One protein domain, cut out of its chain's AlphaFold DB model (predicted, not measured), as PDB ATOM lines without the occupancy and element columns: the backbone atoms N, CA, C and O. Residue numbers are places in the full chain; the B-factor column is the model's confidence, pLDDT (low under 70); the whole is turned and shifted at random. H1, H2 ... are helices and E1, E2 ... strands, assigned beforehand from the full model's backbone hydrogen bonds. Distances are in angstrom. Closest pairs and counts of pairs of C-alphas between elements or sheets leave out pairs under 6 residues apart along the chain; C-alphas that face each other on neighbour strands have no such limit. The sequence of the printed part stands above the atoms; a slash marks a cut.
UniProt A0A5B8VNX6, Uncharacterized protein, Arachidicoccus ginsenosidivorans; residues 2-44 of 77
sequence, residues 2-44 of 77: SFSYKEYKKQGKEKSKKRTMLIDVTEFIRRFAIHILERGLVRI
ATOM      1  N   SER A   2       8.974  13.984 159.136       89.12
ATOM      2  CA  SER A   2      10.130  14.295 159.994       89.12
ATOM      3  C   SER A   2      10.864  15.568 159.550       89.12
ATOM      4  O   SER A   2      11.086  15.785 158.363       89.12
ATOM      5  N   PHE A   3      11.270  16.405 160.509       88.62
ATOM      6  CA  PHE A   3      12.042  17.628 160.263       88.62
ATOM      7  C   PHE A   3      13.235  17.744 161.196       88.62
ATOM      8  O   PHE A   3      13.127  17.447 162.387       88.62
ATOM      9  N   SER A   4      14.350  18.257 160.673       90.19
ATOM     10  CA  SER A   4      15.492  18.653 161.492       90.19
ATOM     11  C   SER A   4      15.351  20.105 161.941       90.19
ATOM     12  O   SER A   4      15.103  20.992 161.128       90.19
ATOM     13  N   TYR A   5      15.535  20.361 163.233       88.25
ATOM     14  CA  TYR A   5      15.525  21.702 163.803       88.25
ATOM     15  C   TYR A   5      16.693  21.900 164.766       88.25
ATOM     16  O   TYR A   5      17.284  20.953 165.288       88.25
ATOM     17  N   LYS A   6      17.031  23.167 164.996       88.94
ATOM     18  CA  LYS A   6      18.076  23.571 165.930       88.94
ATOM     19  C   LYS A   6      17.463  23.818 167.304       88.94
ATOM     20  O   LYS A   6      16.567  24.648 167.444       88.94
ATOM     21  N   GLU A   7      17.926  23.099 168.320       85.94
ATOM     22  CA  GLU A   7      17.382  23.238 169.667       85.94
ATOM     23  C   GLU A   7      18.035  24.415 170.404       85.94
ATOM     24  O   GLU A   7      19.217  24.388 170.750       85.94
ATOM     25  N   TYR A   8      17.253  25.464 170.661       82.12
ATOM     26  CA  TYR A   8      17.720  26.660 171.372       82.12
ATOM     27  C   TYR A   8      17.370  26.675 172.868       82.12
ATOM     28  O   TYR A   8      17.918  27.499 173.595       82.12
ATOM     29  N   LYS A   9      16.479  25.784 173.333       79.12
ATOM     30  CA  LYS A   9      15.989  25.753 174.725       79.12
ATOM     31  C   LYS A   9      17.031  25.265 175.736       79.12
ATOM     32  O   LYS A   9      16.942  25.615 176.907       79.12
ATOM     33  N   LYS A  10      18.006  24.460 175.305       80.06
ATOM     34  CA  LYS A  10      19.037  23.917 176.195       80.06
ATOM     35  C   LYS A  10      20.193  24.896 176.400       80.06
ATOM     36  O   LYS A  10      20.602  25.596 175.473       80.06
ATOM     37  N   GLN A  11      20.714  24.935 177.625       72.62
ATOM     38  CA  GLN A  11      21.894  25.720 177.993       72.62
ATOM     39  C   GLN A  11      23.184  24.896 177.827       72.62
ATOM     40  O   GLN A  11      23.150  23.672 177.721       72.62
ATOM     41  N   GLY A  12      24.335  25.572 177.792       70.25
ATOM     42  CA  GLY A  12      25.646  24.919 177.703       70.25
ATOM     43  C   GLY A  12      25.937  24.273 176.341       70.25
ATOM     44  O   GLY A  12      25.456  24.734 175.307       70.25
ATOM     45  N   LYS A  13      26.744  23.203 176.336       66.06
ATOM     46  CA  LYS A  13      27.225  22.505 175.122       66.06
ATOM     47  C   LYS A  13      26.111  21.875 174.271       66.06
ATOM     48  O   LYS A  13      26.333  21.583 173.102       66.06
ATOM     49  N   GLU A  14      24.918  21.677 174.835       70.75
ATOM     50  CA  GLU A  14      23.760  21.155 174.098       70.75
ATOM     51  C   GLU A  14      22.948  22.240 173.382       70.75
ATOM     52  O   GLU A  14      22.079  21.927 172.562       70.75
ATOM     53  N   LYS A  15      23.237  23.520 173.654       72.75
ATOM     54  CA  LYS A  15      22.649  24.637 172.921       72.75
ATOM     55  C   LYS A  15      22.990  24.463 171.450       72.75
ATOM     56  O   LYS A  15      24.130  24.179 171.105       72.75
ATOM     57  N   SER A  16      22.023  24.700 170.568       79.75
ATOM     58  CA  SER A  16      22.237  24.684 169.120       79.75
ATOM     59  C   SER A  16      22.466  23.303 168.480       79.75
ATOM     60  O   SER A  16      22.778  23.259 167.287       79.75
ATOM     61  N   LYS A  17      22.263  22.189 169.200       86.75
ATOM     62  CA  LYS A  17      22.317  20.842 168.606       86.75
ATOM     63  C   LYS A  17      21.152  20.637 167.629       86.75
ATOM     64  O   LYS A  17      20.027  21.071 167.888       86.75
ATOM     65  N   LYS A  18      21.419  19.974 166.499       89.31
ATOM     66  CA  LYS A  18      20.370  19.552 165.559       89.31
ATOM     67  C   LYS A  18      19.614  18.357 166.138       89.31
ATOM     68  O   LYS A  18      20.234  17.410 166.620       89.31
ATOM     69  N   ARG A  19      18.288  18.400 166.083       89.06
ATOM     70  CA  ARG A  19      17.392  17.305 166.467       89.06
ATOM     71  C   ARG A  19      16.361  17.061 165.389       89.06
ATOM     72  O   ARG A  19      16.057  17.966 164.620       89.06
ATOM     73  N   THR A  20      15.814  15.855 165.369       92.31
ATOM     74  CA  THR A  20      14.714  15.489 164.480       92.31
ATOM     75  C   THR A  20      13.421  15.448 165.280       92.31
ATOM     76  O   THR A  20      13.409  14.955 166.406       92.31
ATOM     77  N   MET A  21      12.337  15.976 164.719       90.81
ATOM     78  CA  MET A  21      10.995  15.829 165.276       90.81
ATOM     79  C   MET A  21      10.019  15.323 164.224       90.81
ATOM     80  O   MET A  21      10.131  15.677 163.051       90.81
ATOM     81  N   LEU A  22       9.059  14.511 164.662       95.06
ATOM     82  CA  LEU A  22       7.900  14.126 163.869       95.06
ATOM     83  C   LEU A  22       6.779  15.134 164.123       95.06
ATOM     84  O   LEU A  22       6.465  15.438 165.272       95.06
ATOM     85  N   ILE A  23       6.216  15.682 163.051       92.75
ATOM     86  CA  ILE A  23       5.080  16.607 163.097       92.75
ATOM     87  C   ILE A  23       4.002  16.080 162.151       92.75
ATOM     88  O   ILE A  23       4.313  15.574 161.062       92.75
ATOM     89  N   ASP A  24       2.748  16.176 162.586       94.75
ATOM     90  CA  ASP A  24       1.591  15.903 161.742       94.75
ATOM     91  C   ASP A  24       1.456  16.946 160.615       94.75
ATOM     92  O   ASP A  24       1.941  18.073 160.721       94.75
ATOM     93  N   VAL A  25       0.811  16.584 159.509       93.44
ATOM     94  CA  VAL A  25       0.663  17.478 158.350       93.44
ATOM     95  C   VAL A  25      -0.095  18.754 158.721       93.44
ATOM     96  O   VAL A  25       0.320  19.848 158.332       93.44
ATOM     97  N   THR A  26      -1.152  18.640 159.526       94.81
ATOM     98  CA  THR A  26      -1.970  19.791 159.939       94.81
ATOM     99  C   THR A  26      -1.167  20.778 160.790       94.81
ATOM    100  O   THR A  26      -1.156  21.984 160.529       94.81
ATOM    101  N   GLU A  27      -0.394  20.262 161.748       93.75
ATOM    102  CA  GLU A  27       0.480  21.062 162.604       93.75
ATOM    103  C   GLU A  27       1.609  21.740 161.825       93.75
ATOM    104  O   GLU A  27       2.012  22.859 162.158       93.75
ATOM    105  N   PHE A  28       2.121  21.098 160.776       92.19
ATOM    106  CA  PHE A  28       3.111  21.723 159.908       92.19
ATOM    107  C   PHE A  28       2.532  22.931 159.175       92.19
ATOM    108  O   PHE A  28       3.127  24.007 159.240       92.19
ATOM    109  N   ILE A  29       1.367  22.780 158.536       94.12
ATOM    110  CA  ILE A  29       0.707  23.872 157.805       94.12
ATOM    111  C   ILE A  29       0.441  25.042 158.752       94.12
ATOM    112  O   ILE A  29       0.788  26.179 158.436       94.12
ATOM    113  N   ARG A  30      -0.079  24.764 159.954       94.31
ATOM    114  CA  ARG A  30      -0.341  25.788 160.970       94.31
ATOM    115  C   ARG A  30       0.922  26.564 161.354       94.31
ATOM    116  O   ARG A  30       0.898  27.789 161.417       94.31
ATOM    117  N   ARG A  31       2.047  25.877 161.595       92.62
ATOM    118  CA  ARG A  31       3.334  26.524 161.929       92.62
ATOM    119  C   ARG A  31       3.925  27.286 160.750       92.62
ATOM    120  O   ARG A  31       4.514  28.347 160.950       92.62
ATOM    121  N   PHE A  32       3.794  26.746 159.543       90.56
ATOM    122  CA  PHE A  32       4.279  27.378 158.325       90.56
ATOM    123  C   PHE A  32       3.519  28.676 158.040       90.56
ATOM    124  O   PHE A  32       4.151  29.695 157.780       90.56
ATOM    125  N   ALA A  33       2.194  28.673 158.206       92.00
ATOM    126  CA  ALA A  33       1.349  29.847 157.999       92.00
ATOM    127  C   ALA A  33       1.757  31.047 158.873       92.00
ATOM    128  O   ALA A  33       1.756  32.170 158.386       92.00
ATOM    129  N   ILE A  34       2.217  30.824 160.111       89.44
ATOM    130  CA  ILE A  34       2.713  31.897 161.006       89.44
ATOM    131  C   ILE A  34       3.954  32.609 160.431       89.44
ATOM    132  O   ILE A  34       4.253  33.744 160.793       89.44
ATOM    133  N   HIS A  35       4.703  31.953 159.542       87.75
ATOM    134  CA  HIS A  35       5.877  32.543 158.897       87.75
ATOM    135  C   HIS A  35       5.539  33.288 157.601       87.75
ATOM    136  O   HIS A  35       6.408  33.976 157.060       87.75
ATOM    137  N   ILE A  36       4.313  33.145 157.091       90.62
ATOM    138  CA  ILE A  36       3.857  33.855 155.903       90.62
ATOM    139  C   ILE A  36       3.503  35.276 156.328       90.62
ATOM    140  O   ILE A  36       2.684  35.498 157.214       90.62
ATOM    141  N   LEU A  37       4.151  36.245 155.694       88.50
ATOM    142  CA  LEU A  37       3.848  37.648 155.910       88.50
ATOM    143  C   LEU A  37       2.643  38.029 155.050       88.50
ATOM    144  O   LEU A  37       2.683  37.852 153.831       88.50
ATOM    145  N   GLU A  38       1.587  38.540 155.677       88.94
ATOM    146  CA  GLU A  38       0.410  39.021 154.953       88.94
ATOM    147  C   GLU A  38       0.773  40.173 154.007       88.94
ATOM    148  O   GLU A  38       1.727  40.931 154.221       88.94
ATOM    149  N   ARG A  39       0.003  40.309 152.925       89.12
ATOM    150  CA  ARG A  39       0.252  41.335 151.912       89.12
ATOM    151  C   ARG A  39       0.132  42.729 152.530       89.12
ATOM    152  O   ARG A  39      -0.849  43.037 153.191       89.12
ATOM    153  N   GLY A  40       1.118  43.582 152.257       89.69
ATOM    154  CA  GLY A  40       1.173  44.949 152.787       89.69
ATOM    155  C   GLY A  40       1.934  45.071 154.108       89.69
ATOM    156  O   GLY A  40       2.286  46.184 154.492       89.69
ATOM    157  N   LEU A  41       2.275  43.956 154.760       87.31
ATOM    158  CA  LEU A  41       3.198  43.971 155.887       87.31
ATOM    159  C   LEU A  41       4.649  43.908 155.395       87.31
ATOM    160  O   LEU A  41       4.982  43.219 154.429       87.31
ATOM    161  N   VAL A  42       5.533  44.617 156.095       88.38
ATOM    162  CA  VAL A  42       6.980  44.607 155.850       88.38
ATOM    163  C   VAL A  42       7.706  43.953 157.018       88.38
ATOM    164  O   VAL A  42       7.322  44.094 158.179       88.38
ATOM    165  N   ARG A  43       8.789  43.225 156.729       86.38
ATOM    166  CA  ARG A  43       9.621  42.644 157.790       86.38
ATOM    167  C   ARG A  43      10.357  43.758 158.528       86.38
ATOM    168  O   ARG A  43      11.212  44.416 157.936       86.38
ATOM    169  N   ILE A  44      10.093  43.905 159.824       87.31
ATOM    170  CA  ILE A  44      10.839  44.829 160.682       87.31
ATOM    171  C   ILE A  44      12.271  44.315 160.836       87.31
ATOM    172  O   ILE A  44      12.511  43.163 161.208       87.31
TER     173      ILE A  44
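This is residues 2 to 44 of the 77 residues of an uncharacterized protein of Arachidicoccus ginsenosidivorans (UniProt A0A5B8VNX6). An open, flat arch has the two-stranded antiparallel hairpin E1 and E2 on one side and helix H1 with a tail on the other. The loop residues 9 to 14 stick out, as do residues 29 to 44, of which 29 to 33 belong to H1. The printed part has 43 residues with two named strands, then one named helix, a mixed class with under half of the residues in named elements. It is only just extended, close to loose: radius of gyration of the C-alphas 14.2 A, spans 41 by 28 by 11 A.

E1, residues 2 to 6, and E2, residues 18 to 22, are antiparallel at 147 degrees; N 3 and O 21 are within hydrogen-bond range at 2.9 A. H1, residues 25 to 33, is apart from E1; its O i to N i+4 pairs are each within hydrogen-bond range.

E1 begins at C-alpha 2 (10.130, 14.295, 159.994) and measures 13.6 A, E2 13.7 A. H1, 12.4 A, ends at C-alpha 33 (1.349, 29.847, 157.999).

The farthest C-alphas, Lys 13 and Gly 40, are 41.0 A apart. E1 to E2 is a long link. The printed part has no cut; Lys 13 is under pLDDT 70.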